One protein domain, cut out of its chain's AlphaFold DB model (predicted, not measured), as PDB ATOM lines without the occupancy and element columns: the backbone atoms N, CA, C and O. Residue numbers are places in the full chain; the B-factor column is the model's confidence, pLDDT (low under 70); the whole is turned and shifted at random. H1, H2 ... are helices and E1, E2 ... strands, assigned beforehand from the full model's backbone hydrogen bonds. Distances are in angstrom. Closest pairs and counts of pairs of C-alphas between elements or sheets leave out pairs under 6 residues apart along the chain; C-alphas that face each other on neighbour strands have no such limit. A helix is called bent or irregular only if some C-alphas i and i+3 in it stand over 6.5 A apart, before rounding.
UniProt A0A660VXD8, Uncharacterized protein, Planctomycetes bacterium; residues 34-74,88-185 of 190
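What this domain is: This is residues 34 to 74 and 88 to 185 of the 190 residues of an uncharacterized protein of Planctomycetes bacterium (UniProt A0A660VXD8). A twisted sheet of ten strands curls like part of a barrel round one short helix, H1, and is bent back on itself at E8 into two leaves. The barrel is not closed, for its edge strands E1 and E3 stay apart; the E2 and E3 hairpin lies toward one end of the longest axis and the link from E8 to E9 toward the other. The printed part has 139 residues, with one named helix and ten named strands in the order E1 E2 E3 H1 E4 E5 E6 E7 E8 E9 E10 along the chain, and its class is mostly strand. The sheet's order is E1, E4, E5, E6, E7, E8, E9, E10, E2, E3, all antiparallel. The whole is compact, with a radius of gyration of the C-alphas of 15.4 A, yet elongated in outline, with spans of 54 by 32 by 25 A.

How they stand to each other: Begin at residues 34 to 36, E1, an edge strand whose neighbour is E4, residues 94 to 97; there N 35 and O 95 are 2.9 A apart, within hydrogen-bond range. Go on to E2, residues 41 to 45, and E3, residues 56 to 60, an antiparallel hairpin at 155 degrees with N 43 and O 58 2.9 A apart; E3 is the other edge strand. Next comes H1, residues 62 to 69, which is on the sheet, and the sheet curls round it. Look first at its closest C-alphas to E10, residues 176 to 183: those of Cys 68 and Gly 178, 5.6 A apart. Toward E5, residues 102 to 106, the closest C-alphas are those of Ile 69 and Ala 106, at 7.1 A. H1 is only just irregular, with C-alphas 63 and 66 6.7 A apart; 1 of its 4 O i to N i+4 pairs and 3 of its 5 O i to N i+3 pairs are within hydrogen-bond range. From E4 on, the strands form a meander, each the antiparallel neighbour of the one before: E4, E5, E6 at residues 117 to 123, E7 at 128 to 135, E8 at 140 to 150, E9 at 160 to 170, and E10. Check N 96 and O 104 for E4 and E5, 2.8 A, and N 103 and O 119 for E5 and E6, 2.9 A. E6 is staggered, pairing with E5 over 117 to 120 and with E7 over 120 to 123, where N 120 and O 132 are 2.8 A apart. Then find N 131 and O 144 for E7 and E8, 2.8 A; N 147 and O 164 for E8 and E9, 2.8 A; and N 167 and O 180 for E9 and E10, 2.8 A. E10 is also the neighbour of E2, with N 42 and O 179 2.8 A apart. This is a folded sheet, two leaves of one sheet that face each other: E1 E4 E5 E6 E7 face E9 E10 E2 E3, with 33 pairs of C-alphas within 11 A and E8 as the hinge.

Where its parts are: Find C-alpha 34 at (-35.312, -28.124, 43.566), where E1 begins. H1 begins at C-alpha 62, (-38.232, -13.604, 52.625), and runs 12.2 A to C-alpha 69. E6 is 18.0 A long and E7 23.7 A. E8 is 28.4 A long and bends by 61 degrees at residue 147; E9 is 25.0 A long and bends by 64 degrees at residue 164. E10 runs 22.4 A to C-alpha 183 at (-29.023, -18.065, 47.727).

The domain as a whole: The two C-alphas farthest apart are those of Leu 51 and Asp 153, 55.2 A. Residues 75 to 87 are not printed, and C-alphas 74 and 88 are 19.3 A apart across this cut, which lies in the link from H1 to E4. Of the links that are printed whole, none is long. The mean pLDDT of the printed part is 75.2, and 53 residues are under 70, among them residues 39 to 74 and 88 to 91.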
ATOM      1  N   ILE A  34     -34.541 -29.274  43.088       90.00
ATOM      2  CA  ILE A  34     -35.312 -28.124  43.566       90.00
ATOM      3  C   ILE A  34     -34.488 -27.367  44.607       90.00
ATOM      4  O   ILE A  34     -33.875 -27.959  45.496       90.00
ATOM      5  N   PHE A  35     -34.470 -26.043  44.497       89.12
ATOM      6  CA  PHE A  35     -33.774 -25.151  45.417       89.12
ATOM      7  C   PHE A  35     -34.737 -24.152  46.049       89.12
ATOM      8  O   PHE A  35     -35.380 -23.387  45.336       89.12
ATOM      9  N   GLU A  36     -34.766 -24.074  47.379       85.94
ATOM     10  CA  GLU A  36     -35.447 -22.974  48.069       85.94
ATOM     11  C   GLU A  36     -34.704 -21.644  47.820       85.94
ATOM     12  O   GLU A  36     -33.483 -21.527  47.992       85.94
ATOM     13  N   ILE A  37     -35.452 -20.617  47.428       80.38
ATOM     14  CA  ILE A  37     -34.978 -19.250  47.233       80.38
ATOM     15  C   ILE A  37     -35.030 -18.539  48.587       80.38
ATOM     16  O   ILE A  37     -36.052 -17.999  48.996       80.38
ATOM     17  N   THR A  38     -33.897 -18.526  49.293       72.56
ATOM     18  CA  THR A  38     -33.836 -18.041  50.687       72.56
ATOM     19  C   THR A  38     -33.230 -16.648  50.870       72.56
ATOM     20  O   THR A  38     -33.016 -16.218  52.011       72.56
ATOM     21  N   GLY A  39     -32.876 -15.942  49.791       61.56
ATOM     22  CA  GLY A  39     -32.284 -14.607  49.905       61.56
ATOM     23  C   GLY A  39     -33.311 -13.531  50.272       61.56
ATOM     24  O   GLY A  39     -34.491 -13.808  50.417       61.56
ATOM     25  N   GLY A  40     -32.846 -12.301  50.498       61.91
ATOM     26  CA  GLY A  40     -33.726 -11.138  50.679       61.91
ATOM     27  C   GLY A  40     -34.014 -10.447  49.346       61.91
ATOM     28  O   GLY A  40     -33.245 -10.611  48.392       61.91
ATOM     29  N   GLY A  41     -35.077  -9.647  49.291       59.81
ATOM     30  CA  GLY A  41     -35.485  -8.941  48.080       59.81
ATOM     31  C   GLY A  41     -35.779  -7.456  48.280       59.81
ATOM     32  O   GLY A  41     -35.659  -6.892  49.369       59.81
ATOM     33  N   LYS A  42     -36.149  -6.798  47.186       62.97
ATOM     34  CA  LYS A  42     -36.701  -5.443  47.137       62.97
ATOM     35  C   LYS A  42     -37.787  -5.409  46.069       62.97
ATOM     36  O   LYS A  42     -37.626  -6.054  45.040       62.97
ATOM     37  N   VAL A  43     -38.840  -4.641  46.298       61.84
ATOM     38  CA  VAL A  43     -39.835  -4.302  45.279       61.84
ATOM     39  C   VAL A  43     -39.627  -2.845  44.910       61.84
ATOM     40  O   VAL A  43     -39.567  -1.977  45.782       61.84
ATOM     41  N   GLN A  44     -39.451  -2.584  43.625       63.44
ATOM     42  CA  GLN A  44     -39.358  -1.246  43.069       63.44
ATOM     43  C   GLN A  44     -40.678  -0.926  42.374       63.44
ATOM     44  O   GLN A  44     -41.096  -1.657  41.478       63.44
ATOM     45  N   HIS A  45     -41.317   0.160  42.797       63.22
ATOM     46  CA  HIS A  45     -42.555   0.651  42.210       63.22
ATOM     47  C   HIS A  45     -42.198   1.706  41.165       63.22
ATOM     48  O   HIS A  45     -41.722   2.793  41.499       63.22
ATOM     49  N   VAL A  46     -42.381   1.370  39.895       61.03
ATOM     50  CA  VAL A  46     -42.172   2.257  38.753       61.03
ATOM     51  C   VAL A  46     -43.465   3.038  38.521       61.03
ATOM     52  O   VAL A  46     -44.228   2.775  37.602       61.03
ATOM     53  N   HIS A  47     -43.740   4.001  39.397       60.81
ATOM     54  CA  HIS A  47     -44.672   5.075  39.054       60.81
ATOM     55  C   HIS A  47     -43.945   6.055  38.133       60.81
ATOM     56  O   HIS A  47     -42.741   6.238  38.308       60.81
ATOM     57  N   PHE A  48     -44.651   6.684  37.185       54.75
ATOM     58  CA  PHE A  48     -44.138   7.855  36.463       54.75
ATOM     59  C   PHE A  48     -43.876   8.955  37.497       54.75
ATOM     60  O   PHE A  48     -44.838   9.563  37.971       54.75
ATOM     61  N   PRO A  49     -42.623   9.182  37.923       53.16
ATOM     62  CA  PRO A  49     -42.352  10.177  38.940       53.16
ATOM     63  C   PRO A  49     -42.517  11.550  38.284       53.16
ATOM     64  O   PRO A  49     -42.163  11.723  37.111       53.16
ATOM     65  N   GLY A  50     -43.014  12.542  39.023       56.28
ATOM     66  CA  GLY A  50     -42.826  13.925  38.599       56.28
ATOM     67  C   GLY A  50     -41.328  14.225  38.460       56.28
ATOM     68  O   GLY A  50     -40.477  13.513  39.003       56.28
ATOM     69  N   LEU A  51     -40.968  15.278  37.721       50.75
ATOM     70  CA  LEU A  51     -39.574  15.734  37.670       50.75
ATOM     71  C   LEU A  51     -39.058  15.976  39.102       50.75
ATOM     72  O   LEU A  51     -39.533  16.877  39.784       50.75
ATOM     73  N   GLY A  52     -38.081  15.176  39.542       62.72
ATOM     74  CA  GLY A  52     -37.465  15.271  40.873       62.72
ATOM     75  C   GLY A  52     -37.861  14.171  41.865       62.72
ATOM     76  O   GLY A  52     -37.186  14.021  42.887       62.72
ATOM     77  N   ASP A  53     -38.873  13.358  41.559       62.91
ATOM     78  CA  ASP A  53     -39.307  12.280  42.448       62.91
ATOM     79  C   ASP A  53     -38.386  11.052  42.361       62.91
ATOM     80  O   ASP A  53     -37.964  10.609  41.289       62.91
ATOM     81  N   LYS A  54     -38.077  10.466  43.523       56.19
ATOM     82  CA  LYS A  54     -37.305   9.219  43.616       56.19
ATOM     83  C   LYS A  54     -38.237   8.022  43.505       56.19
ATOM     84  O   LYS A  54     -39.304   8.002  44.109       56.19
ATOM     85  N   THR A  55     -37.791   6.980  42.806       62.28
ATOM     86  CA  THR A  55     -38.534   5.720  42.732       62.28
ATOM     87  C   THR A  55     -38.755   5.138  44.127       62.28
ATOM     88  O   THR A  55     -37.806   4.999  44.905       62.28
ATOM     89  N   PHE A  56     -39.998   4.773  44.438       66.25
ATOM     90  CA  PHE A  56     -40.339   4.164  45.717       66.25
ATOM     91  C   PHE A  56     -39.827   2.716  45.759       66.25
ATOM     92  O   PHE A  56     -40.127   1.902  44.880       66.25
ATOM     93  N   VAL A  57     -39.007   2.400  46.767       61.78
ATOM     94  CA  VAL A  57     -38.400   1.073  46.946       61.78
ATOM     95  C   VAL A  57     -38.821   0.499  48.291       61.78
ATOM     96  O   VAL A  57     -38.360   0.944  49.343       61.78
ATOM     97  N   THR A  58     -39.625  -0.556  48.246       65.44
ATOM     98  CA  THR A  58     -40.036  -1.324  49.420       65.44
ATOM     99  C   THR A  58     -39.020  -2.439  49.666       65.44
ATOM    100  O   THR A  58     -38.673  -3.204  48.762       65.44
ATOM    101  N   LYS A  59     -38.496  -2.557  50.892       59.19
ATOM    102  CA  LYS A  59     -37.657  -3.711  51.257       59.19
ATOM    103  C   LYS A  59     -38.546  -4.951  51.344       59.19
ATOM    104  O   LYS A  59     -39.487  -4.969  52.128       59.19
ATOM    105  N   ALA A  60     -38.206  -5.990  50.587       57.12
ATOM    106  CA  ALA A  60     -38.912  -7.260  50.606       57.12
ATOM    107  C   ALA A  60     -38.169  -8.254  51.513       57.12
ATOM    108  O   ALA A  60     -37.001  -8.596  51.293       57.12
ATOM    109  N   ASN A  61     -38.833  -8.714  52.573       55.19
ATOM    110  CA  ASN A  61     -38.334  -9.815  53.394       55.19
ATOM    111  C   ASN A  61     -38.591 -11.167  52.689       55.19
ATOM    112  O   ASN A  61     -39.229 -11.217  51.636       55.19
ATOM    113  N   LYS A  62     -38.099 -12.276  53.255       56.53
ATOM    114  CA  LYS A  62     -38.232 -13.604  52.625       56.53
ATOM    115  C   LYS A  62     -39.684 -13.975  52.294       56.53
ATOM    116  O   LYS A  62     -39.931 -14.502  51.219       56.53
ATOM    117  N   LYS A  63     -40.628 -13.590  53.161       57.91
ATOM    118  CA  LYS A  63     -42.067 -13.849  52.998       57.91
ATOM    119  C   LYS A  63     -42.692 -13.088  51.828       57.91
ATOM    120  O   LYS A  63     -43.746 -13.479  51.357       57.91
ATOM    121  N   THR A  64     -42.050 -12.020  51.350       57.22
ATOM    122  CA  THR A  64     -42.554 -11.188  50.238       57.22
ATOM    123  C   THR A  64     -42.043 -11.571  48.852       57.22
ATOM    124  O   THR A  64     -42.517 -11.052  47.848       57.22
ATOM    125  N   ILE A  65     -41.097 -12.509  48.773       60.56
ATOM    126  CA  ILE A  65     -40.586 -13.030  47.499       60.56
ATOM    127  C   ILE A  65     -41.635 -13.862  46.740       60.56
ATOM    128  O   ILE A  65     -41.785 -13.615  45.546       60.56
ATOM    129  N   PRO A  66     -42.383 -14.786  47.379       61.28
ATOM    130  CA  PRO A  66     -43.450 -15.547  46.715       61.28
ATOM    131  C   PRO A  66     -44.505 -14.642  46.074       61.28
ATOM    132  O   PRO A  66     -44.952 -14.886  44.959       61.28
ATOM    133  N   LEU A  67     -44.811 -13.534  46.747       58.41
ATOM    134  CA  LEU A  67     -45.798 -12.533  46.338       58.41
ATOM    135  C   LEU A  67     -45.399 -11.852  45.022       58.41
ATOM    136  O   LEU A  67     -46.246 -11.525  44.200       58.41
ATOM    137  N   CYS A  68     -44.093 -11.701  44.784       55.03
ATOM    138  CA  CYS A  68     -43.566 -11.194  43.519       55.03
ATOM    139  C   CYS A  68     -43.586 -12.249  42.400       55.03
ATOM    140  O   CYS A  68     -43.475 -11.886  41.235       55.03
ATOM    141  N   ILE A  69     -43.667 -13.540  42.737       60.59
ATOM    142  CA  ILE A  69     -43.641 -14.657  41.780       60.59
ATOM    143  C   ILE A  69     -45.043 -15.047  41.329       60.59
ATOM    144  O   ILE A  69     -45.224 -15.467  40.198       60.59
ATOM    145  N   GLN A  70     -46.049 -14.886  42.180       56.50
ATOM    146  CA  GLN A  70     -47.410 -15.301  41.845       56.50
ATOM    147  C   GLN A  70     -48.272 -14.197  41.230       56.50
ATOM    148  O   GLN A  70     -49.454 -14.437  41.034       56.50
ATOM    149  N   GLY A  71     -47.713 -13.005  40.979       45.12
ATOM    150  CA  GLY A  71     -48.360 -11.844  40.351       45.12
ATOM    151  C   GLY A  71     -49.896 -11.840  40.365       45.12
ATOM    152  O   GLY A  71     -50.528 -12.038  39.336       45.12
ATOM    153  N   SER A  72     -50.544 -11.612  41.505       40.75
ATOM    154  CA  SER A  72     -52.008 -11.579  41.519       40.75
ATOM    155  C   SER A  72     -52.529 -10.337  40.786       40.75
ATOM    156  O   SER A  72     -52.318  -9.201  41.207       40.75
ATOM    157  N   LYS A  73     -53.265 -10.552  39.689       35.44
ATOM    158  CA  LYS A  73     -54.142  -9.536  39.102       35.44
ATOM    159  C   LYS A  73     -55.521  -9.694  39.739       35.44
ATOM    160  O   LYS A  73     -56.305 -10.538  39.316       35.44
ATOM    161  N   LEU A  74     -55.822  -8.895  40.762       33.50
ATOM    162  CA  LEU A  74     -57.199  -8.724  41.226       33.50
ATOM    163  C   LEU A  74     -57.907  -7.691  40.341       33.50
ATOM    164  O   LEU A  74     -57.330  -6.687  39.916       33.50
ATOM    165  N   ASN A  88     -48.009 -21.372  50.154       40.88
ATOM    166  CA  ASN A  88     -47.782 -22.328  51.220       40.88
ATOM    167  C   ASN A  88     -47.511 -21.499  52.494       40.88
ATOM    168  O   ASN A  88     -46.858 -20.452  52.401       40.88
ATOM    169  N   ALA A  89     -48.045 -21.909  53.647       46.97
ATOM    170  CA  ALA A  89     -48.081 -21.110  54.884       46.97
ATOM    171  C   ALA A  89     -46.704 -20.540  55.301       46.97
ATOM    172  O   ALA A  89     -46.609 -19.567  56.052       46.97
ATOM    173  N   ASP A  90     -45.634 -21.115  54.756       55.31
ATOM    174  CA  ASP A  90     -44.240 -20.786  55.011       55.31
ATOM    175  C   ASP A  90     -43.689 -19.575  54.231       55.31
ATOM    176  O   ASP A  90     -42.610 -19.080  54.572       55.31
ATOM    177  N   GLY A  91     -44.379 -19.077  53.196       61.19
ATOM    178  CA  GLY A  91     -43.932 -17.913  52.415       61.19
ATOM    179  C   GLY A  91     -42.601 -18.145  51.685       61.19
ATOM    180  O   GLY A  91     -41.685 -17.319  51.772       61.19
ATOM    181  N   LYS A  92     -42.491 -19.270  50.971       73.44
ATOM    182  CA  LYS A  92     -41.276 -19.715  50.271       73.44
ATOM    183  C   LYS A  92     -41.443 -19.732  48.757       73.44
ATOM    184  O   LYS A  92     -42.543 -19.837  48.228       73.44
ATOM    185  N   ALA A  93     -40.316 -19.618  48.069       79.81
ATOM    186  CA  ALA A  93     -40.225 -19.733  46.625       79.81
ATOM    187  C   ALA A  93     -39.151 -20.750  46.259       79.81
ATOM    188  O   ALA A  93     -38.171 -20.910  46.989       79.81
ATOM    189  N   TYR A  94     -39.318 -21.407  45.120       84.81
ATOM    190  CA  TYR A  94     -38.508 -22.538  44.705       84.81
ATOM    191  C   TYR A  94     -38.073 -22.388  43.255       84.81
ATOM    192  O   TYR A  94     -38.818 -21.905  42.404       84.81
ATOM    193  N   LEU A  95     -36.841 -22.810  42.992       90.38
ATOM    194  CA  LEU A  95     -36.258 -22.908  41.666       90.38
ATOM    195  C   LEU A  95     -36.150 -24.388  41.291       90.38
ATOM    196  O   LEU A  95     -35.437 -25.147  41.948       90.38
ATOM    197  N   TYR A  96     -36.851 -24.765  40.234       91.38
ATOM    198  CA  TYR A  96     -36.896 -26.098  39.649       91.38
ATOM    199  C   TYR A  96     -35.856 -26.193  38.539       91.38
ATOM    200  O   TYR A  96     -35.808 -25.343  37.651       91.38
ATOM    201  N   ILE A  97     -35.009 -27.213  38.577       91.94
ATOM    202  CA  ILE A  97     -33.988 -27.463  37.561       91.94
ATOM    203  C   ILE A  97     -34.382 -28.722  36.804       91.94
ATOM    204  O   ILE A  97     -34.347 -29.804  37.386       91.94
ATOM    205  N   TYR A  98     -34.710 -28.597  35.520       89.75
ATOM    206  CA  TYR A  98     -34.987 -29.751  34.660       89.75
ATOM    207  C   TYR A  98     -33.753 -30.113  33.839       89.75
ATOM    208  O   TYR A  98     -33.287 -31.243  33.875       89.75
ATOM    209  N   THR A  99     -33.182 -29.134  33.135       89.19
ATOM    210  CA  THR A  99     -31.989 -29.322  32.296       89.19
ATOM    211  C   THR A  99     -31.061 -28.107  32.373       89.19
ATOM    212  O   THR A  99     -31.342 -27.121  33.056       89.19
ATOM    213  N   SER A 100     -29.960 -28.122  31.617       88.88
ATOM    214  CA  SER A 100     -29.101 -26.943  31.419       88.88
ATOM    215  C   SER A 100     -29.782 -25.798  30.647       88.88
ATOM    216  O   SER A 100     -29.219 -24.701  30.577       88.88
ATOM    217  N   ARG A 101     -30.979 -26.043  30.082       91.12
ATOM    218  CA  ARG A 101     -31.736 -25.104  29.234       91.12
ATOM    219  C   ARG A 101     -33.172 -24.823  29.675       91.12
ATOM    220  O   ARG A 101     -33.778 -23.874  29.178       91.12
ATOM    221  N   LEU A 102     -33.696 -25.605  30.616       91.38
ATOM    222  CA  LEU A 102     -35.063 -25.486  31.109       91.38
ATOM    223  C   LEU A 102     -35.086 -25.540  32.630       91.38
ATOM    224  O   LEU A 102     -34.800 -26.583  33.225       91.38
ATOM    225  N   TRP A 103     -35.425 -24.416  33.249       92.44
ATOM    226  CA  TRP A 103     -35.642 -24.274  34.687       92.44
ATOM    227  C   TRP A 103     -37.100 -23.869  34.934       92.44
ATOM    228  O   TRP A 103     -37.877 -23.695  33.999       92.44
ATOM    229  N   GLY A 104     -37.494 -23.712  36.188       89.94
ATOM    230  CA  GLY A 104     -38.822 -23.248  36.554       89.94
ATOM    231  C   GLY A 104     -38.827 -22.528  37.890       89.94
ATOM    232  O   GLY A 104     -37.926 -22.716  38.705       89.94
ATOM    233  N   VAL A 105     -39.832 -21.693  38.117       87.06
ATOM    234  CA  VAL A 105     -40.064 -21.032  39.406       87.06
ATOM    235  C   VAL A 105     -41.482 -21.285  39.884       87.06
ATOM    236  O   VAL A 105     -42.422 -21.259  39.093       87.06
ATOM    237  N   ALA A 106     -41.622 -21.541  41.182       83.25
ATOM    238  CA  ALA A 106     -42.910 -21.714  41.842       83.25
ATOM    239  C   ALA A 106     -42.821 -21.326  43.323       83.25
ATOM    240  O   ALA A 106     -41.753 -20.991  43.840       83.25
ATOM    241  N   THR A 107     -43.952 -21.385  44.012       77.75
ATOM    242  CA  THR A 107     -44.094 -21.115  45.455       77.75
ATOM    243  C   THR A 107     -44.488 -22.350  46.266       77.75
ATOM    244  O   THR A 107     -44.569 -22.294  47.492       77.75
ATOM    245  N   ASP A 108     -44.659 -23.482  45.590       78.25
ATOM    246  CA  ASP A 108     -44.758 -24.819  46.170       78.25
ATOM    247  C   ASP A 108     -43.468 -25.585  45.830       78.25
ATOM    248  O   ASP A 108     -42.852 -25.310  44.801       78.25
ATOM    249  N   SER A 109     -43.030 -26.474  46.722       81.56
ATOM    250  CA  SER A 109     -41.888 -27.373  46.522       81.56
ATOM    251  C   SER A 109     -42.293 -28.722  45.941       81.56
ATOM    252  O   SER A 109     -41.427 -29.445  45.456       81.56
ATOM    253  N   ASN A 110     -43.574 -29.098  45.994       82.75
ATOM    254  CA  ASN A 110     -44.030 -30.381  45.473       82.75
ATOM    255  C   ASN A 110     -44.178 -30.318  43.938       82.75
ATOM    256  O   ASN A 110     -45.065 -29.625  43.441       82.75
ATOM    257  N   PRO A 111     -43.350 -31.040  43.158       77.25
ATOM    258  CA  PRO A 111     -43.393 -30.995  41.693       77.25
ATOM    259  C   PRO A 111     -44.720 -31.470  41.086       77.25
ATOM    260  O   PRO A 111     -45.008 -31.120  39.947       77.25
ATOM    261  N   ASN A 112     -45.523 -32.244  41.821       78.31
ATOM    262  CA  ASN A 112     -46.790 -32.777  41.318       78.31
ATOM    263  C   ASN A 112     -47.956 -31.785  41.439       78.31
ATOM    264  O   ASN A 112     -48.967 -31.944  40.761       78.31
ATOM    265  N   THR A 113     -47.838 -30.795  42.325       73.19
ATOM    266  CA  THR A 113     -48.901 -29.819  42.624       73.19
ATOM    267  C   THR A 113     -48.491 -28.383  42.324       73.19
ATOM    268  O   THR A 113     -49.353 -27.516  42.197       73.19
ATOM    269  N   ALA A 114     -47.191 -28.120  42.178       73.31
ATOM    270  CA  ALA A 114     -46.682 -26.794  41.889       73.31
ATOM    271  C   ALA A 114     -47.117 -26.306  40.499       73.31
ATOM    272  O   ALA A 114     -46.820 -26.922  39.474       73.31
ATOM    273  N   ALA A 115     -47.735 -25.124  40.455       76.75
ATOM    274  CA  ALA A 115     -47.922 -24.363  39.224       76.75
ATOM    275  C   ALA A 115     -46.587 -23.711  38.818       76.75
ATOM    276  O   ALA A 115     -46.302 -22.560  39.155       76.75
ATOM    277  N   VAL A 116     -45.721 -24.483  38.157       82.75
ATOM    278  CA  VAL A 116     -44.372 -24.035  37.796       82.75
ATOM    279  C   VAL A 116     -44.408 -23.146  36.556       82.75
ATOM    280  O   VAL A 116     -44.779 -23.585  35.468       82.75
ATOM    281  N   THR A 117     -43.919 -21.914  36.690       85.94
ATOM    282  CA  THR A 117     -43.619 -21.072  35.529       85.94
ATOM    283  C   THR A 117     -42.306 -21.527  34.918       85.94
ATOM    284  O   THR A 117     -41.247 -21.413  35.543       85.94
ATOM    285  N   GLN A 118     -42.365 -22.043  33.693       90.31
ATOM    286  CA  GLN A 118     -41.179 -22.496  32.975       90.31
ATOM    287  C   GLN A 118     -40.300 -21.316  32.555       90.31
ATOM    288  O   GLN A 118     -40.773 -20.297  32.053       90.31
ATOM    289  N   LEU A 119     -38.996 -21.488  32.739       90.81
ATOM    290  CA  LEU A 119     -37.964 -20.545  32.346       90.81
ATOM    291  C   LEU A 119     -37.029 -21.216  31.343       90.81
ATOM    292  O   LEU A 119     -36.481 -22.289  31.599       90.81
ATOM    293  N   THR A 120     -36.787 -20.549  30.225       94.25
ATOM    294  CA  THR A 120     -35.861 -21.010  29.190       94.25
ATOM    295  C   THR A 120     -34.606 -20.158  29.199       94.25
ATOM    296  O   THR A 120     -34.638 -18.965  29.506       94.25
ATOM    297  N   GLY A 121     -33.467 -20.781  28.930       93.69
ATOM    298  CA  GLY A 121     -32.188 -20.106  29.060       93.69
ATOM    299  C   GLY A 121     -31.017 -21.036  28.849       93.69
ATOM    300  O   GLY A 121     -31.143 -22.089  28.226       93.69
ATOM    301  N   LEU A 122     -29.858 -20.621  29.349       93.25
ATOM    302  CA  LEU A 122     -28.610 -21.362  29.206       93.25
ATOM    303  C   LEU A 122     -27.777 -21.244  30.479       93.25
ATOM    304  O   LEU A 122     -27.650 -20.163  31.060       93.25
ATOM    305  N   THR A 123     -27.153 -22.357  30.856       91.75
ATOM    306  CA  THR A 123     -26.024 -22.396  31.791       91.75
ATOM    307  C   THR A 123     -24.743 -22.668  31.004       91.75
ATOM    308  O   THR A 123     -24.718 -23.577  30.180       91.75
ATOM    309  N   ASP A 124     -23.686 -21.885  31.223       90.38
ATOM    310  CA  ASP A 124     -22.380 -22.107  30.594       90.38
ATOM    311  C   ASP A 124     -21.521 -23.114  31.384       90.38
ATOM    312  O   ASP A 124     -21.780 -23.417  32.551       90.38
ATOM    313  N   GLY A 125     -20.438 -23.607  30.772       87.81
ATOM    314  CA  GLY A 125     -19.499 -24.536  31.420       87.81
ATOM    315  C   GLY A 125     -18.768 -23.970  32.650       87.81
ATOM    316  O   GLY A 125     -18.098 -24.701  33.375       87.81
ATOM    317  N   LYS A 126     -18.887 -22.664  32.918       90.12
ATOM    318  CA  LYS A 126     -18.350 -21.981  34.108       90.12
ATOM    319  C   LYS A 126     -19.435 -21.749  35.172       90.12
ATOM    320  O   LYS A 126     -19.156 -21.125  36.205       90.12
ATOM    321  N   GLY A 127     -20.648 -22.245  34.927       90.56
ATOM    322  CA  GLY A 127     -21.821 -22.130  35.777       90.56
ATOM    323  C   GLY A 127     -22.518 -20.774  35.714       90.56
ATOM    324  O   GLY A 127     -23.398 -20.535  36.531       90.56
ATOM    325  N   LYS A 128     -22.157 -19.849  34.819       95.00
ATOM    326  CA  LYS A 128     -22.968 -18.637  34.629       95.00
ATOM    327  C   LYS A 128     -24.280 -19.027  33.973       95.00
ATOM    328  O   LYS A 128     -24.279 -19.844  33.061       95.00
ATOM    329  N   PHE A 129     -25.372 -18.420  34.409       94.38
ATOM    330  CA  PHE A 129     -26.672 -18.691  33.821       94.38
ATOM    331  C   PHE A 129     -27.514 -17.437  33.654       94.38
ATOM    332  O   PHE A 129     -27.374 -16.468  34.409       94.38
ATOM    333  N   MET A 130     -28.422 -17.514  32.689       96.38
ATOM    334  CA  MET A 130     -29.503 -16.564  32.491       96.38
ATOM    335  C   MET A 130     -30.705 -17.303  31.907       96.38
ATOM    336  O   MET A 130     -30.574 -18.001  30.903       96.38
ATOM    337  N   PHE A 131     -31.853 -17.148  32.555       95.38
ATOM    338  CA  PHE A 131     -33.114 -17.794  32.216       95.38
ATOM    339  C   PHE A 131     -34.247 -16.785  32.280       95.38
ATOM    340  O   PHE A 131     -34.285 -15.963  33.192       95.38
ATOM    341  N   SER A 132     -35.193 -16.873  31.358       94.38
ATOM    342  CA  SER A 132     -36.382 -16.031  31.348       94.38
ATOM    343  C   SER A 132     -37.630 -16.834  31.045       94.38
ATOM    344  O   SER A 132     -37.580 -17.832  30.328       94.38
ATOM    345  N   GLY A 133     -38.759 -16.374  31.557       87.88
ATOM    346  CA  GLY A 133     -40.050 -16.982  31.286       87.88
ATOM    347  C   GLY A 133     -41.179 -16.014  31.560       87.88
ATOM    348  O   GLY A 133     -40.970 -14.938  32.122       87.88
ATOM    349  N   PHE A 134     -42.368 -16.400  31.131       83.56
ATOM    350  CA  PHE A 134     -43.573 -15.606  31.263       83.56
ATOM    351  C   PHE A 134     -44.669 -16.480  31.845       83.56
ATOM    352  O   PHE A 134     -44.903 -17.590  31.367       83.56
ATOM    353  N   ASP A 135     -45.333 -15.967  32.869       77.69
ATOM    354  CA  ASP A 135     -46.523 -16.586  33.421       77.69
ATOM    355  C   ASP A 135     -47.764 -15.931  32.813       77.69
ATOM    356  O   ASP A 135     -48.079 -14.771  33.082       77.69
ATOM    357  N   GLY A 136     -48.480 -16.693  31.985       66.62
ATOM    358  CA  GLY A 136     -49.682 -16.217  31.304       66.62
ATOM    359  C   GLY A 136     -50.855 -15.923  32.232       66.62
ATOM    360  O   GLY A 136     -51.713 -15.122  31.870       66.62
ATOM    361  N   SER A 137     -50.894 -16.522  33.423       68.19
ATOM    362  CA  SER A 137     -51.987 -16.299  34.373       68.19
ATOM    363  C   SER A 137     -51.873 -14.940  35.072       68.19
ATOM    364  O   SER A 137     -52.874 -14.261  35.301       68.19
ATOM    365  N   THR A 138     -50.640 -14.506  35.331       68.38
ATOM    366  CA  THR A 138     -50.330 -13.275  36.073       68.38
ATOM    367  C   THR A 138     -49.870 -12.134  35.166       68.38
ATOM    368  O   THR A 138     -49.905 -10.959  35.536       68.38
ATOM    369  N   GLY A 139     -49.431 -12.463  33.951       71.00
ATOM    370  CA  GLY A 139     -48.762 -11.531  33.051       71.00
ATOM    371  C   GLY A 139     -47.346 -11.166  33.510       71.00
ATOM    372  O   GLY A 139     -46.798 -10.166  33.047       71.00
ATOM    373  N   THR A 140     -46.759 -11.924  34.438       75.00
ATOM    374  CA  THR A 140     -45.448 -11.609  35.012       75.00
ATOM    375  C   THR A 140     -44.333 -12.175  34.147       75.00
ATOM    376  O   THR A 140     -44.339 -13.349  33.779       75.00
ATOM    377  N   THR A 141     -43.337 -11.344  33.849       84.50
ATOM    378  CA  THR A 141     -42.088 -11.783  33.221       84.50
ATOM    379  C   THR A 141     -41.028 -12.029  34.284       84.50
ATOM    380  O   THR A 141     -40.762 -11.171  35.128       84.50
ATOM    381  N   PHE A 142     -40.374 -13.180  34.202       85.25
ATOM    382  CA  PHE A 142     -39.291 -13.580  35.084       85.25
ATOM    383  C   PHE A 142     -37.946 -13.523  34.380       85.25
ATOM    384  O   PHE A 142     -37.816 -13.931  33.228       85.25
ATOM    385  N   LEU A 143     -36.927 -13.080  35.113       90.06
ATOM    386  CA  LEU A 143     -35.523 -13.191  34.732       90.06
ATOM    387  C   LEU A 143     -34.718 -13.727  35.918       90.06
ATOM    388  O   LEU A 143     -34.677 -13.120  36.987       90.06
ATOM    389  N   VAL A 144     -34.056 -14.858  35.718       90.69
ATOM    390  CA  VAL A 144     -33.195 -15.529  36.691       90.69
ATOM    391  C   VAL A 144     -31.772 -15.522  36.159       90.69
ATOM    392  O   VAL A 144     -31.482 -16.118  35.130       90.69
ATOM    393  N   GLU A 145     -30.871 -14.848  36.862       94.19
ATOM    394  CA  GLU A 145     -29.483 -14.663  36.426       94.19
ATOM    395  C   GLU A 145     -28.504 -14.896  37.574       94.19
ATOM    396  O   GLU A 145     -28.790 -14.578  38.734       94.19
ATOM    397  N   GLY A 146     -27.324 -15.440  37.281       94.06
ATOM    398  CA  GLY A 146     -26.323 -15.643  38.320       94.06
ATOM    399  C   GLY A 146     -25.240 -16.656  37.995       94.06
ATOM    400  O   GLY A 146     -24.783 -16.788  36.861       94.06
ATOM    401  N   LYS A 147     -24.779 -17.326  39.053       93.94
ATOM    402  CA  LYS A 147     -23.741 -18.347  39.012       93.94
ATOM    403  C   LYS A 147     -24.155 -19.583  39.808       93.94
ATOM    404  O   LYS A 147     -24.457 -19.514  40.999       93.94
ATOM    405  N   ALA A 148     -24.129 -20.717  39.134       91.88
ATOM    406  CA  ALA A 148     -24.295 -22.049  39.663       91.88
ATOM    407  C   ALA A 148     -22.934 -22.660  40.020       91.88
ATOM    408  O   ALA A 148     -21.927 -22.465  39.337       91.88
ATOM    409  N   LYS A 149     -22.909 -23.436  41.099       91.56
ATOM    410  CA  LYS A 149     -21.869 -24.428  41.354       91.56
ATOM    411  C   LYS A 149     -22.331 -25.706  40.668       91.56
ATOM    412  O   LYS A 149     -23.284 -26.312  41.141       91.56
ATOM    413  N   LEU A 150     -21.693 -26.075  39.564       90.44
ATOM    414  CA  LEU A 150     -22.072 -27.254  38.786       90.44
ATOM    415  C   LEU A 150     -21.716 -28.541  39.523       90.44
ATOM    416  O   LEU A 150     -20.718 -28.582  40.259       90.44
ATOM    417  N   ASP A 151     -22.544 -29.564  39.341       87.06
ATOM    418  CA  ASP A 151     -22.220 -30.896  39.806       87.06
ATOM    419  C   ASP A 151     -21.418 -31.658  38.760       87.06
ATOM    420  O   ASP A 151     -21.907 -31.926  37.673       87.06
ATOM    421  N   LYS A 152     -20.166 -31.978  39.090       77.69
ATOM    422  CA  LYS A 152     -19.255 -32.659  38.161       77.69
ATOM    423  C   LYS A 152     -19.549 -34.154  38.058       77.69
ATOM    424  O   LYS A 152     -19.106 -34.794  37.115       77.69
ATOM    425  N   ASP A 153     -20.294 -34.679  39.026       77.25
ATOM    426  CA  ASP A 153     -20.610 -36.100  39.136       77.25
ATOM    427  C   ASP A 153     -21.778 -36.492  38.209       77.25
ATOM    428  O   ASP A 153     -22.010 -37.673  37.975       77.25
ATOM    429  N   LEU A 154     -22.487 -35.502  37.643       69.19
ATOM    430  CA  LEU A 154     -23.577 -35.683  36.677       69.19
ATOM    431  C   LEU A 154     -23.110 -35.594  35.208       69.19
ATOM    432  O   LEU A 154     -23.933 -35.492  34.304       69.19
ATOM    433  N   GLY A 155     -21.799 -35.658  34.953       66.12
ATOM    434  CA  GLY A 155     -21.240 -35.662  33.597       66.12
ATOM    435  C   GLY A 155     -21.337 -34.307  32.886       66.12
ATOM    436  O   GLY A 155     -21.106 -33.262  33.495       66.12
ATOM    437  N   ASP A 156     -21.645 -34.331  31.585       64.25
ATOM    438  CA  ASP A 156     -21.747 -33.136  30.726       64.25
ATOM    439  C   ASP A 156     -23.021 -32.310  30.971       64.25
ATOM    440  O   ASP A 156     -23.163 -31.189  30.468       64.25
ATOM    441  N   ASP A 157     -23.948 -32.832  31.774       70.94
ATOM    442  CA  ASP A 157     -25.153 -32.116  32.139       70.94
ATOM    443  C   ASP A 157     -24.787 -31.035  33.158       70.94
ATOM    444  O   ASP A 157     -24.478 -31.304  34.318       70.94
ATOM    445  N   LEU A 158     -24.800 -29.777  32.704       85.00
ATOM    446  CA  LEU A 158     -24.482 -28.560  33.468       85.00
ATOM    447  C   LEU A 158     -25.528 -28.269  34.568       85.00
ATOM    448  O   LEU A 158     -26.093 -27.176  34.647       85.00
ATOM    449  N   ILE A 159     -25.796 -29.255  35.423       87.56
ATOM    450  CA  ILE A 159     -26.786 -29.243  36.492       87.56
ATOM    451  C   ILE A 159     -26.163 -28.617  37.745       87.56
ATOM    452  O   ILE A 159     -25.111 -29.056  38.219       87.56
ATOM    453  N   PRO A 160     -26.783 -27.582  38.332       89.62
ATOM    454  CA  PRO A 160     -26.295 -26.971  39.561       89.62
ATOM    455  C   PRO A 160     -26.435 -27.896  40.773       89.62
ATOM    456  O   PRO A 160     -27.511 -28.410  41.033       89.62
ATOM    457  N   LYS A 161     -25.413 -27.977  41.626       90.25
ATOM    458  CA  LYS A 161     -25.547 -28.416  43.031       90.25
ATOM    459  C   LYS A 161     -25.720 -27.272  44.029       90.25
ATOM    460  O   LYS A 161     -25.897 -27.503  45.221       90.25
ATOM    461  N   GLY A 162     -25.650 -26.036  43.550       89.81
ATOM    462  CA  GLY A 162     -25.955 -24.833  44.312       89.81
ATOM    463  C   GLY A 162     -26.042 -23.624  43.392       89.81
ATOM    464  O   GLY A 162     -25.388 -23.588  42.351       89.81
ATOM    465  N   VAL A 163     -26.835 -22.629  43.771       90.62
ATOM    466  CA  VAL A 163     -27.198 -21.485  42.935       90.62
ATOM    467  C   VAL A 163     -27.073 -20.199  43.747       90.62
ATOM    468  O   VAL A 163     -27.589 -20.075  44.862       90.62
ATOM    469  N   LYS A 164     -26.387 -19.205  43.177       92.00
ATOM    470  CA  LYS A 164     -26.345 -17.839  43.699       92.00
ATOM    471  C   LYS A 164     -26.647 -16.864  42.574       92.00
ATOM    472  O   LYS A 164     -25.990 -16.898  41.541       92.00
ATOM    473  N   GLY A 165     -27.595 -15.962  42.778       89.81
ATOM    474  CA  GLY A 165     -28.039 -15.094  41.696       89.81
ATOM    475  C   GLY A 165     -29.092 -14.089  42.111       89.81
ATOM    476  O   GLY A 165     -29.182 -13.707  43.281       89.81
ATOM    477  N   LYS A 166     -29.880 -13.666  41.133       87.19
ATOM    478  CA  LYS A 166     -31.044 -12.811  41.301       87.19
ATOM    479  C   LYS A 166     -32.212 -13.404  40.530       87.19
ATOM    480  O   LYS A 166     -32.027 -13.928  39.437       87.19
ATOM    481  N   LEU A 167     -33.391 -13.282  41.117       85.12
ATOM    482  CA  LEU A 167     -34.672 -13.454  40.458       85.12
ATOM    483  C   LEU A 167     -35.285 -12.066  40.319       85.12
ATOM    484  O   LEU A 167     -35.363 -11.323  41.298       85.12
ATOM    485  N   ARG A 168     -35.705 -11.715  39.115       84.19
ATOM    486  CA  ARG A 168     -36.465 -10.507  38.828       84.19
ATOM    487  C   ARG A 168     -37.836 -10.921  38.334       84.19
ATOM    488  O   ARG A 168     -37.928 -11.830  37.518       84.19
ATOM    489  N   ALA A 169     -38.855 -10.247  38.834       79.31
ATOM    490  CA  ALA A 169     -40.237 -10.407  38.428       79.31
ATOM    491  C   ALA A 169     -40.758  -9.033  38.015       79.31
ATOM    492  O   ALA A 169     -40.638  -8.079  38.786       79.31
ATOM    493  N   VAL A 170     -41.264  -8.922  36.795       77.31
ATOM    494  CA  VAL A 170     -41.768  -7.671  36.226       77.31
ATOM    495  C   VAL A 170     -43.228  -7.875  35.872       77.31
ATOM    496  O   VAL A 170     -43.553  -8.806  35.134       77.31
ATOM    497  N   THR A 171     -44.102  -7.030  36.406       71.69
ATOM    498  CA  THR A 171     -45.533  -7.076  36.094       71.69
ATOM    499  C   THR A 171     -45.790  -6.694  34.638       71.69
ATOM    500  O   THR A 171     -45.004  -5.977  34.021       71.69
ATOM    501  N   SER A 172     -46.908  -7.160  34.081       69.38
ATOM    502  CA  SER A 172     -47.289  -6.901  32.680       69.38
ATOM    503  C   SER A 172     -47.401  -5.416  32.323       69.38
ATOM    504  O   SER A 172     -47.172  -5.044  31.176       69.38
ATOM    505  N   ASP A 173     -47.735  -4.565  33.293       67.31
ATOM    506  CA  ASP A 173     -47.810  -3.109  33.139       67.31
ATOM    507  C   ASP A 173     -46.453  -2.402  33.321       67.31
ATOM    508  O   ASP A 173     -46.364  -1.187  33.159       67.31
ATOM    509  N   GLY A 174     -45.396  -3.140  33.681       62.84
ATOM    510  CA  GLY A 174     -44.073  -2.602  33.997       62.84
ATOM    511  C   GLY A 174     -44.020  -1.738  35.264       62.84
ATOM    512  O   GLY A 174     -42.953  -1.224  35.599       62.84
ATOM    513  N   GLY A 175     -45.140  -1.589  35.979       63.78
ATOM    514  CA  GLY A 175     -45.274  -0.716  37.143       63.78
ATOM    515  C   GLY A 175     -44.584  -1.258  38.393       63.78
ATOM    516  O   GLY A 175     -44.292  -0.500  39.316       63.78
ATOM    517  N   HIS A 176     -44.271  -2.555  38.431       66.12
ATOM    518  CA  HIS A 176     -43.619  -3.192  39.567       66.12
ATOM    519  C   HIS A 176     -42.488  -4.113  39.124       66.12
ATOM    520  O   HIS A 176     -42.639  -4.961  38.245       66.12
ATOM    521  N   ILE A 177     -41.346  -3.964  39.795       70.81
ATOM    522  CA  ILE A 177     -40.173  -4.814  39.612       70.81
ATOM    523  C   ILE A 177     -39.796  -5.407  40.969       70.81
ATOM    524  O   ILE A 177     -39.199  -4.745  41.822       70.81
ATOM    525  N   GLY A 178     -40.121  -6.680  41.167       69.94
ATOM    526  CA  GLY A 178     -39.598  -7.480  42.265       69.94
ATOM    527  C   GLY A 178     -38.179  -7.934  41.946       69.94
ATOM    528  O   GLY A 178     -37.916  -8.474  40.876       69.94
ATOM    529  N   VAL A 179     -37.240  -7.736  42.866       73.12
ATOM    530  CA  VAL A 179     -35.869  -8.248  42.765       73.12
ATOM    531  C   VAL A 179     -35.551  -9.029  44.025       73.12
ATOM    532  O   VAL A 179     -35.409  -8.455  45.101       73.12
ATOM    533  N   SER A 180     -35.377 -10.336  43.897       72.75
ATOM    534  CA  SER A 180     -34.961 -11.223  44.975       72.75
ATOM    535  C   SER A 180     -33.532 -11.705  44.762       72.75
ATOM    536  O   SER A 180     -33.115 -12.002  43.644       72.75
ATOM    537  N   SER A 181     -32.759 -11.795  45.840       76.75
ATOM    538  CA  SER A 181     -31.483 -12.501  45.809       76.75
ATOM    539  C   SER A 181     -31.736 -14.001  45.892       76.75
ATOM    540  O   SER A 181     -32.423 -14.477  46.789       76.75
ATOM    541  N   ILE A 182     -31.094 -14.768  45.022       78.44
ATOM    542  CA  ILE A 182     -31.062 -16.222  45.123       78.44
ATOM    543  C   ILE A 182     -29.809 -16.596  45.908       78.44
ATOM    544  O   ILE A 182     -28.680 -16.309  45.499       78.44
ATOM    545  N   LYS A 183     -30.019 -17.236  47.052       79.00
ATOM    546  CA  LYS A 183     -29.023 -18.065  47.727       79.00
ATOM    547  C   LYS A 183     -29.699 -19.398  47.974       79.00
ATOM    548  O   LYS A 183     -30.602 -19.464  48.807       79.00
ATOM    549  N   SER A 184     -29.291 -20.423  47.243       71.69
ATOM    550  CA  SER A 184     -29.742 -21.770  47.540       71.69
ATOM    551  C   SER A 184     -28.755 -22.466  48.473       71.69
ATOM    552  O   SER A 184     -27.537 -22.293  48.364       71.69
ATOM    553  N   GLY A 185     -29.305 -23.224  49.421       67.62
ATOM    554  CA  GLY A 185     -28.560 -24.210  50.196       67.62
ATOM    555  C   GLY A 185     -28.353 -25.494  49.390       67.62
ATOM    556  O   GLY A 185     -28.247 -25.463  48.161       67.62
TER     557      GLY A 185